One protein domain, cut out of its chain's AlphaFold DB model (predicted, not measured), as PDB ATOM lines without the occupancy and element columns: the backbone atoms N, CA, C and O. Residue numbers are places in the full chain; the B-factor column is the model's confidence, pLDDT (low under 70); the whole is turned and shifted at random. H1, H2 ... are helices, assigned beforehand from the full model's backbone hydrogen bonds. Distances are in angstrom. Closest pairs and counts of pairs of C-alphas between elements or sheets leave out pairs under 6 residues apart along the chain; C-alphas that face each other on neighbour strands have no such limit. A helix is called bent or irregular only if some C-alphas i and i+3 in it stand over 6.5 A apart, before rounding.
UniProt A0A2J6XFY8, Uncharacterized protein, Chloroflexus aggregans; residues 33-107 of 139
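Overview. This is residues 33 to 107 of the 139 residues of an uncharacterized protein of Chloroflexus aggregans (UniProt A0A2J6XFY8). A long helix, H2, folds back as an open V; H1 extends beyond its first arm, short H3 and H4 beyond its second. The printed part has 75 residues with four named helices in number order, all helix. It is loose, radius of gyration of the C-alphas 16.5 A, spanning 47 by 38 by 18 A.

Along the chain. H2, residues 51 to 86, was assigned by its hydrogen bonds as one helix but is bent: C-alphas 69 and 72 are 9.3 A apart. Arm H2a, residues 51 to 69, is 25.9 A long and irregular, C-alphas 60 and 63 being 6.9 A apart; H2b, residues 72 to 86, is 20.8 A. H1, residues 35 to 48, 19.7 A, begins at C-alpha 35 (-117.630, -158.501, -108.146). H3 is residues 88 to 92, 7.7 A; H4, residues 97 to 101, 6.6 A, ends at C-alpha 101 (-99.445, -156.646, -129.367).

Arrangement. H2b touches H2a with residues 74 to 79 alone, closest C-alphas Leu 66 and Ala 75, 5.0 A, at a steep tilt of 40 degrees, opposite ways. H1, with residues 45 to 47 alone, only just touches residues 51 to 53 of H2a, only at the corner, with 3 pairs of C-alphas within 8 A, the closest Leu 46 and Leu 52, 5.8 A. H2b and H3 meet only through their link. H3 and H4 touch only at the corner, closest C-alphas Val 91 and Thr 99, 5.0 A. H1 and H2b are apart. Every O i to N i+4 pair is within hydrogen-bond range in H1, H2b and H4, 11 of 15 in H2a, 0 of 1 in H3, where 2 of 2 O i to N i+3 pairs are.

Size, cuts and confidence. The C-alphas farthest apart, Ser 33 and His 69, are 48.7 A apart. The printed part has no cut; its three links are tight. Residues 49 to 50 and 94 to 107 have pLDDT under 70.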
ATOM      1  N   SER A  33    -114.398-163.338-110.039       77.81
ATOM      2  CA  SER A  33    -113.951-163.771-108.710       77.81
ATOM      3  C   SER A  33    -114.184-162.722-107.615       77.81
ATOM      4  O   SER A  33    -114.363-163.098-106.461       77.81
ATOM      5  N   ASP A  34    -114.198-161.431-107.970       80.31
ATOM      6  CA  ASP A  34    -114.397-160.311-107.035       80.31
ATOM      7  C   ASP A  34    -115.324-159.228-107.639       80.31
ATOM      8  O   ASP A  34    -114.860-158.240-108.226       80.31
ATOM      9  N   PRO A  35    -116.656-159.410-107.538       82.50
ATOM     10  CA  PRO A  35    -117.630-158.501-108.146       82.50
ATOM     11  C   PRO A  35    -117.561-157.044-107.641       82.50
ATOM     12  O   PRO A  35    -117.690-156.133-108.465       82.50
ATOM     13  N   PRO A  36    -117.343-156.767-106.337       85.50
ATOM     14  CA  PRO A  36    -117.145-155.402-105.850       85.50
ATOM     15  C   PRO A  36    -115.948-154.696-106.491       85.50
ATOM     16  O   PRO A  36    -116.072-153.549-106.930       85.50
ATOM     17  N   PHE A  37    -114.803-155.377-106.594       82.00
ATOM     18  CA  PHE A  37    -113.620-154.802-107.232       82.00
ATOM     19  C   PHE A  37    -113.856-154.535-108.722       82.00
ATOM     20  O   PHE A  37    -113.497-153.465-109.219       82.00
ATOM     21  N   ALA A  38    -114.524-155.454-109.423       81.88
ATOM     22  CA  ALA A  38    -114.890-155.275-110.825       81.88
ATOM     23  C   ALA A  38    -115.777-154.040-111.051       81.88
ATOM     24  O   ALA A  38    -115.564-153.293-112.008       81.88
ATOM     25  N   LEU A  39    -116.740-153.788-110.159       84.38
ATOM     26  CA  LEU A  39    -117.620-152.623-110.251       84.38
ATOM     27  C   LEU A  39    -116.850-151.311-110.053       84.38
ATOM     28  O   LEU A  39    -117.039-150.356-110.806       84.38
ATOM     29  N   ILE A  40    -115.948-151.272-109.071       85.56
ATOM     30  CA  ILE A  40    -115.089-150.106-108.829       85.56
ATOM     31  C   ILE A  40    -114.178-149.869-110.036       85.56
ATOM     32  O   ILE A  40    -114.118-148.751-110.548       85.56
ATOM     33  N   ALA A  41    -113.520-150.917-110.533       80.88
ATOM     34  CA  ALA A  41    -112.666-150.839-111.712       80.88
ATOM     35  C   ALA A  41    -113.439-150.343-112.944       80.88
ATOM     36  O   ALA A  41    -112.930-149.492-113.672       80.88
ATOM     37  N   PHE A  42    -114.679-150.804-113.144       82.00
ATOM     38  CA  PHE A  42    -115.546-150.331-114.222       82.00
ATOM     39  C   PHE A  42    -115.765-148.819-114.153       82.00
ATOM     40  O   PHE A  42    -115.519-148.130-115.140       82.00
ATOM     41  N   PHE A  43    -116.169-148.279-113.000       83.94
ATOM     42  CA  PHE A  43    -116.391-146.837-112.868       83.94
ATOM     43  C   PHE A  43    -115.098-146.037-113.003       83.94
ATOM     44  O   PHE A  43    -115.080-145.015-113.691       83.94
ATOM     45  N   VAL A  44    -114.000-146.508-112.411       84.69
ATOM     46  CA  VAL A  44    -112.694-145.856-112.555       84.69
ATOM     47  C   VAL A  44    -112.309-145.780-114.031       84.69
ATOM     48  O   VAL A  44    -112.012-144.690-114.515       84.69
ATOM     49  N   ILE A  45    -112.385-146.883-114.777       81.88
ATOM     50  CA  ILE A  45    -112.074-146.907-116.213       81.88
ATOM     51  C   ILE A  45    -113.058-146.043-117.006       81.88
ATOM     52  O   ILE A  45    -112.633-145.311-117.896       81.88
ATOM     53  N   LEU A  46    -114.348-146.065-116.677       80.94
ATOM     54  CA  LEU A  46    -115.357-145.272-117.372       80.94
ATOM     55  C   LEU A  46    -115.058-143.768-117.290       80.94
ATOM     56  O   LEU A  46    -115.130-143.072-118.302       80.94
ATOM     57  N   PHE A  47    -114.683-143.273-116.107       79.31
ATOM     58  CA  PHE A  47    -114.433-141.846-115.885       79.31
ATOM     59  C   PHE A  47    -113.004-141.402-116.214       79.31
ATOM     60  O   PHE A  47    -112.815-140.258-116.630       79.31
ATOM     61  N   THR A  48    -112.004-142.272-116.040       76.00
ATOM     62  CA  THR A  48    -110.576-141.913-116.184       76.00
ATOM     63  C   THR A  48    -109.895-142.533-117.398       76.00
ATOM     64  O   THR A  48    -108.917-141.986-117.896       76.00
ATOM     65  N   GLY A  49    -110.404-143.663-117.887       67.56
ATOM     66  CA  GLY A  49    -109.787-144.464-118.942       67.56
ATOM     67  C   GLY A  49    -110.155-144.039-120.361       67.56
ATOM     68  O   GLY A  49    -109.700-144.680-121.300       67.56
ATOM     69  N   GLY A  50    -110.970-142.992-120.523       67.19
ATOM     70  CA  GLY A  50    -111.294-142.414-121.829       67.19
ATOM     71  C   GLY A  50    -112.655-142.747-122.459       67.19
ATOM     72  O   GLY A  50    -113.171-141.846-123.112       67.19
ATOM     73  N   PRO A  51    -113.332-143.905-122.264       72.25
ATOM     74  CA  PRO A  51    -114.468-144.271-123.121       72.25
ATOM     75  C   PRO A  51    -115.637-143.285-123.044       72.25
ATOM     76  O   PRO A  51    -116.212-142.927-124.068       72.25
ATOM     77  N   LEU A  52    -115.936-142.765-121.852       76.00
ATOM     78  CA  LEU A  52    -116.990-141.769-121.683       76.00
ATOM     79  C   LEU A  52    -116.632-140.449-122.389       76.00
ATOM     80  O   LEU A  52    -117.438-139.896-123.129       76.00
ATOM     81  N   GLN A  53    -115.401-139.969-122.215       78.75
ATOM     82  CA  GLN A  53    -114.920-138.713-122.805       78.75
ATOM     83  C   GLN A  53    -114.793-138.813-124.334       78.75
ATOM     84  O   GLN A  53    -115.160-137.887-125.060       78.75
ATOM     85  N   GLU A  54    -114.321-139.957-124.825       80.69
ATOM     86  CA  GLU A  54    -114.195-140.265-126.245       80.69
ATOM     87  C   GLU A  54    -115.566-140.308-126.924       80.69
ATOM     88  O   GLU A  54    -115.749-139.696-127.978       80.69
ATOM     89  N   GLU A  55    -116.565-140.958-126.323       82.06
ATOM     90  CA  GLU A  55    -117.912-141.014-126.897       82.06
ATOM     91  C   GLU A  55    -118.552-139.623-127.026       82.06
ATOM     92  O   GLU A  55    -119.143-139.321-128.070       82.06
ATOM     93  N   PHE A  56    -118.377-138.740-126.036       83.75
ATOM     94  CA  PHE A  56    -118.857-137.356-126.128       83.75
ATOM     95  C   PHE A  56    -118.174-136.570-127.255       83.75
ATOM     96  O   PHE A  56    -118.848-135.848-127.993       83.75
ATOM     97  N   GLY A  57    -116.863-136.732-127.438       85.56
ATOM     98  CA  GLY A  57    -116.128-136.072-128.520       85.56
ATOM     99  C   GLY A  57    -116.544-136.581-129.902       85.56
ATOM    100  O   GLY A  57    -116.978-135.805-130.761       85.56
ATOM    101  N   TRP A  58    -116.466-137.893-130.118       88.75
ATOM    102  CA  TRP A  58    -116.698-138.491-131.433       88.75
ATOM    103  C   TRP A  58    -118.172-138.470-131.828       88.75
ATOM    104  O   TRP A  58    -118.508-137.988-132.911       88.75
ATOM    105  N   ARG A  59    -119.066-138.958-130.962       87.25
ATOM    106  CA  ARG A  59    -120.502-139.078-131.273       87.25
ATOM    107  C   ARG A  59    -121.285-137.820-130.919       87.25
ATOM    108  O   ARG A  59    -122.236-137.500-131.625       87.25
ATOM    109  N   GLY A  60    -120.895-137.114-129.860       85.56
ATOM    110  CA  GLY A  60    -121.580-135.896-129.422       85.56
ATOM    111  C   GLY A  60    -121.201-134.651-130.228       85.56
ATOM    112  O   GLY A  60    -122.064-133.816-130.494       85.56
ATOM    113  N   TYR A  61    -119.939-134.521-130.658       88.31
ATOM    114  CA  TYR A  61    -119.460-133.311-131.338       88.31
ATOM    115  C   TYR A  61    -119.087-133.522-132.811       88.31
ATOM    116  O   TYR A  61    -119.602-132.798-133.671       88.31
ATOM    117  N   ALA A  62    -118.190-134.466-133.110       88.31
ATOM    118  CA  ALA A  62    -117.602-134.607-134.443       88.31
ATOM    119  C   ALA A  62    -118.596-135.194-135.460       88.31
ATOM    120  O   ALA A  62    -118.849-134.594-136.506       88.31
ATOM    121  N   LEU A  63    -119.211-136.334-135.139       89.38
ATOM    122  CA  LEU A  63    -120.057-137.077-136.071       89.38
ATOM    123  C   LEU A  63    -121.266-136.270-136.593       89.38
ATOM    124  O   LEU A  63    -121.436-136.245-137.811       89.38
ATOM    125  N   PRO A  64    -122.061-135.554-135.768       89.19
ATOM    126  CA  PRO A  64    -123.218-134.803-136.269       89.19
ATOM    127  C   PRO A  64    -122.824-133.672-137.227       89.19
ATOM    128  O   PRO A  64    -123.504-133.432-138.222       89.19
ATOM    129  N   ARG A  65    -121.690-133.003-136.965       91.31
ATOM    130  CA  ARG A  65    -121.171-131.925-137.823       91.31
ATOM    131  C   ARG A  65    -120.682-132.466-139.157       91.31
ATOM    132  O   ARG A  65    -121.022-131.925-140.201       91.31
ATOM    133  N   LEU A  66    -119.923-133.558-139.138       90.56
ATOM    134  CA  LEU A  66    -119.462-134.193-140.370       90.56
ATOM    135  C   LEU A  66    -120.622-134.765-141.191       90.56
ATOM    136  O   LEU A  66    -120.627-134.623-142.413       90.56
ATOM    137  N   GLN A  67    -121.625-135.356-140.542       92.81
ATOM    138  CA  GLN A  67    -122.817-135.858-141.225       92.81
ATOM    139  C   GLN A  67    -123.620-134.740-141.895       92.81
ATOM    140  O   GLN A  67    -124.110-134.951-143.003       92.81
ATOM    141  N   ALA A  68    -123.702-133.558-141.276       91.62
ATOM    142  CA  ALA A  68    -124.385-132.401-141.851       91.62
ATOM    143  C   ALA A  68    -123.738-131.891-143.154       91.62
ATOM    144  O   ALA A  68    -124.436-131.319-143.988       91.62
ATOM    145  N   HIS A  69    -122.433-132.112-143.349       91.56
ATOM    146  CA  HIS A  69    -121.693-131.606-144.513       91.56
ATOM    147  C   HIS A  69    -121.355-132.670-145.571       91.56
ATOM    148  O   HIS A  69    -121.295-132.339-146.752       91.56
ATOM    149  N   TYR A  70    -121.138-133.932-145.179       89.00
ATOM    150  CA  TYR A  70    -120.593-134.977-146.064       89.00
ATOM    151  C   TYR A  70    -121.476-136.231-146.186       89.00
ATOM    152  O   TYR A  70    -121.136-137.161-146.920       89.00
ATOM    153  N   GLY A  71    -122.607-136.289-145.477       90.00
ATOM    154  CA  GLY A  71    -123.451-137.484-145.412       90.00
ATOM    155  C   GLY A  71    -122.866-138.600-144.535       90.00
ATOM    156  O   GLY A  71    -121.726-138.550-144.074       90.00
ATOM    157  N   SER A  72    -123.668-139.632-144.263       87.94
ATOM    158  CA  SER A  72    -123.373-140.648-143.239       87.94
ATOM    159  C   SER A  72    -122.153-141.525-143.538       87.94
ATOM    160  O   SER A  72    -121.380-141.814-142.623       87.94
ATOM    161  N   ALA A  73    -121.954-141.929-144.795       90.75
ATOM    162  CA  ALA A  73    -120.861-142.821-145.185       90.75
ATOM    163  C   ALA A  73    -119.489-142.135-145.080       90.75
ATOM    164  O   ALA A  73    -118.585-142.650-144.422       90.75
ATOM    165  N   ILE A  74    -119.352-140.942-145.667       91.56
ATOM    166  CA  ILE A  74    -118.086-140.193-145.674       91.56
ATOM    167  C   ILE A  74    -117.759-139.695-144.263       91.56
ATOM    168  O   ILE A  74    -116.620-139.830-143.818       91.56
ATOM    169  N   ALA A  75    -118.756-139.210-143.515       90.88
ATOM    170  CA  ALA A  75    -118.567-138.820-142.120       90.88
ATOM    171  C   ALA A  75    -118.044-139.980-141.258       90.88
ATOM    172  O   ALA A  75    -117.116-139.789-140.474       90.88
ATOM    173  N   SER A  76    -118.593-141.188-141.431       88.31
ATOM    174  CA  SER A  76    -118.143-142.373-140.688       88.31
ATOM    175  C   SER A  76    -116.710-142.769-141.046       88.31
ATOM    176  O   SER A  76    -115.944-143.136-140.158       88.31
ATOM    177  N   LEU A  77    -116.320-142.649-142.320       93.44
ATOM    178  CA  LEU A  77    -114.954-142.936-142.761       93.44
ATOM    179  C   LEU A  77    -113.949-141.945-142.159       93.44
ATOM    180  O   LEU A  77    -112.924-142.362-141.624       93.44
ATOM    181  N   ILE A  78    -114.262-140.647-142.197       92.75
ATOM    182  CA  ILE A  78    -113.393-139.604-141.635       92.75
ATOM    183  C   ILE A  78    -113.220-139.808-140.128       92.75
ATOM    184  O   ILE A  78    -112.094-139.777-139.633       92.75
ATOM    185  N   VAL A  79    -114.315-140.065-139.404       91.62
ATOM    186  CA  VAL A  79    -114.259-140.342-137.962       91.62
ATOM    187  C   VAL A  79    -113.446-141.608-137.679       91.62
ATOM    188  O   VAL A  79    -112.631-141.599-136.763       91.62
ATOM    189  N   GLY A  80    -113.593-142.665-138.484       89.12
ATOM    190  CA  GLY A  80    -112.806-143.892-138.340       89.12
ATOM    191  C   GLY A  80    -111.298-143.672-138.509       89.12
ATOM    192  O   GLY A  80    -110.514-144.145-137.688       89.12
ATOM    193  N   VAL A  81    -110.885-142.911-139.527       92.44
ATOM    194  CA  VAL A  81    -109.464-142.589-139.765       92.44
ATOM    195  C   VAL A  81    -108.907-141.684-138.667       92.44
ATOM    196  O   VAL A  81    -107.817-141.940-138.156       92.44
ATOM    197  N   ALA A  82    -109.652-140.649-138.272       91.69
ATOM    198  CA  ALA A  82    -109.243-139.746-137.199       91.69
ATOM    199  C   ALA A  82    -109.084-140.490-135.864       91.69
ATOM    200  O   ALA A  82    -108.113-140.259-135.144       91.69
ATOM    201  N   TRP A  83    -109.993-141.419-135.562       89.56
ATOM    202  CA  TRP A  83    -109.915-142.260-134.373       89.56
ATOM    203  C   TRP A  83    -108.711-143.210-134.416       89.56
ATOM    204  O   TRP A  83    -108.001-143.335-133.423       89.56
ATOM    205  N   TRP A  84    -108.417-143.830-135.564       86.00
ATOM    206  CA  TRP A  84    -107.224-144.674-135.711       86.00
ATOM    207  C   TRP A  84    -105.924-143.883-135.491       86.00
ATOM    208  O   TRP A  84    -105.049-144.326-134.749       86.00
ATOM    209  N   LEU A  85    -105.820-142.682-136.072       89.25
ATOM    210  CA  LEU A  85    -104.662-141.798-135.890       89.25
ATOM    211  C   LEU A  85    -104.520-141.291-134.451       89.25
ATOM    212  O   LEU A  85    -103.398-141.147-133.966       89.25
ATOM    213  N   TRP A  86    -105.634-141.048-133.758       87.00
ATOM    214  CA  TRP A  86    -105.634-140.632-132.353       87.00
ATOM    215  C   TRP A  86    -104.929-141.645-131.437       87.00
ATOM    216  O   TRP A  86    -104.281-141.252-130.468       87.00
ATOM    217  N   HIS A  87    -104.964-142.936-131.780       84.62
ATOM    218  CA  HIS A  87    -104.275-143.989-131.026       84.62
ATOM    219  C   HIS A  87    -102.793-144.159-131.385       84.62
ATOM    220  O   HIS A  87    -102.082-144.884-130.690       84.62
ATOM    221  N   ALA A  88    -102.283-143.479-132.416       83.88
ATOM    222  CA  ALA A  88    -100.889-143.628-132.845       83.88
ATOM    223  C   ALA A  88     -99.853-143.361-131.728       83.88
ATOM    224  O   ALA A  88     -98.897-144.127-131.622       83.88
ATOM    225  N   PRO A  89    -100.011-142.362-130.835       81.19
ATOM    226  CA  PRO A  89     -99.070-142.154-129.733       81.19
ATOM    227  C   PRO A  89     -99.057-143.299-128.709       81.19
ATOM    228  O   PRO A  89     -98.012-143.595-128.127       81.19
ATOM    229  N   ALA A  90    -100.192-143.975-128.498       76.12
ATOM    230  CA  ALA A  90    -100.310-145.068-127.530       76.12
ATOM    231  C   ALA A  90     -99.460-146.294-127.914       76.12
ATOM    232  O   ALA A  90     -99.084-147.081-127.044       76.12
ATOM    233  N   VAL A  91     -99.090-146.403-129.195       75.19
ATOM    234  CA  VAL A  91     -98.157-147.403-129.740       75.19
ATOM    235  C   VAL A  91     -96.734-147.235-129.211       75.19
ATOM    236  O   VAL A  91     -95.967-148.192-129.215       75.19
ATOM    237  N   PHE A  92     -96.359-146.045-128.745       74.81
ATOM    238  CA  PHE A  92     -94.992-145.758-128.304       74.81
ATOM    239  C   PHE A  92     -94.843-145.729-126.777       74.81
ATOM    240  O   PHE A  92     -93.725-145.609-126.279       74.81
ATOM    241  N   ILE A  93     -95.942-145.859-126.020       74.38
ATOM    242  CA  ILE A  93     -95.944-145.806-124.550       74.38
ATOM    243  C   ILE A  93     -95.849-147.233-123.981       74.38
ATOM    244  O   ILE A  93     -96.813-147.995-124.115       74.38
ATOM    245  N   PRO A  94     -94.734-147.619-123.324       67.62
ATOM    246  CA  PRO A  94     -94.563-148.964-122.774       67.62
ATOM    247  C   PRO A  94     -95.633-149.310-121.728       67.62
ATOM    248  O   PRO A  94     -96.008-148.470-120.910       67.62
ATOM    249  N   GLY A  95     -96.108-150.560-121.727       66.81
ATOM    250  CA  GLY A  95     -97.094-151.042-120.750       66.81
ATOM    251  C   GLY A  95     -98.549-150.698-121.085       66.81
ATOM    252  O   GLY A  95     -99.412-150.747-120.209       66.81
ATOM    253  N   ARG A  96     -98.847-150.342-122.339       64.69
ATOM    254  CA  ARG A  96    -100.213-150.253-122.868       64.69
ATOM    255  C   ARG A  96    -100.518-151.507-123.684       64.69
ATOM    256  O   ARG A  96     -99.625-152.122-124.248       64.69
ATOM    257  N   PHE A  97    -101.795-151.875-123.772       64.94
ATOM    258  CA  PHE A  97    -102.230-153.021-124.583       64.94
ATOM    259  C   PHE A  97    -101.699-152.927-126.027       64.94
ATOM    260  O   PHE A  97    -101.160-153.882-126.571       64.94
ATOM    261  N   MET A  98    -101.722-151.723-126.600       62.38
ATOM    262  CA  MET A  98    -101.254-151.467-127.962       62.38
ATOM    263  C   MET A  98     -99.736-151.673-128.115       62.38
ATOM    264  O   MET A  98     -99.307-152.214-129.126       62.38
ATOM    265  N   THR A  99     -98.906-151.341-127.120       59.72
ATOM    266  CA  THR A  99     -97.454-151.602-127.201       59.72
ATOM    267  C   THR A  99     -97.096-153.083-127.140       59.72
ATOM    268  O   THR A  99     -96.064-153.478-127.681       59.72
ATOM    269  N   ASN A 100     -97.920-153.898-126.483       54.62
ATOM    270  CA  ASN A 100     -97.615-155.306-126.243       54.62
ATOM    271  C   ASN A 100     -97.936-156.200-127.452       54.62
ATOM    272  O   ASN A 100     -97.262-157.211-127.635       54.62
ATOM    273  N   ASP A 101     -98.893-155.798-128.297       57.03
ATOM    274  CA  ASP A 101     -99.445-156.646-129.367       57.03
ATOM    275  C   ASP A 101     -99.193-156.130-130.797       57.03
ATOM    276  O   ASP A 101     -99.414-156.854-131.768       57.03
ATOM    277  N   LEU A 102     -98.673-154.906-130.973       52.53
ATOM    278  CA  LEU A 102     -98.377-154.348-132.307       52.53
ATOM    279  C   LEU A 102     -97.167-154.986-133.006       52.53
ATOM    280  O   LEU A 102     -96.942-154.766-134.194       52.53
ATOM    281  N   LEU A 103     -96.412-155.815-132.289       54.19
ATOM    282  CA  LEU A 103     -95.328-156.623-132.825       54.19
ATOM    283  C   LEU A 103     -95.548-158.076-132.409       54.19
ATOM    284  O   LEU A 103     -94.878-158.573-131.507       54.19
ATOM    285  N   PHE A 104     -96.365-158.803-133.175       48.09
ATOM    286  CA  PHE A 104     -96.411-160.279-133.215       48.09
ATOM    287  C   PHE A 104     -95.025-160.930-133.514       48.09
ATOM    288  O   PHE A 104     -94.920-162.135-133.712       48.09
ATOM    289  N   TRP A 105     -93.955-160.120-133.572       42.00
ATOM    290  CA  TRP A 105     -92.577-160.445-133.917       42.00
ATOM    291  C   TRP A 105     -91.511-159.768-133.034       42.00
ATOM    292  O   TRP A 105     -90.338-159.777-133.404       42.00
ATOM    293  N   ARG A 106     -91.833-159.218-131.849       43.31
ATOM    294  CA  ARG A 106     -90.771-158.974-130.848       43.31
ATOM    295  C   ARG A 106     -90.551-160.250-130.046       43.31
ATOM    296  O   ARG A 106     -91.025-160.413-128.928       43.31
ATOM    297  N   THR A 107     -89.859-161.164-130.717       44.91
ATOM    298  CA  THR A 107     -89.111-162.307-130.194       44.91
ATOM    299  C   THR A 107     -88.908-162.295-128.673       44.91
ATOM    300  O   THR A 107     -88.242-161.416-128.134       44.91
TER     301      THR A 107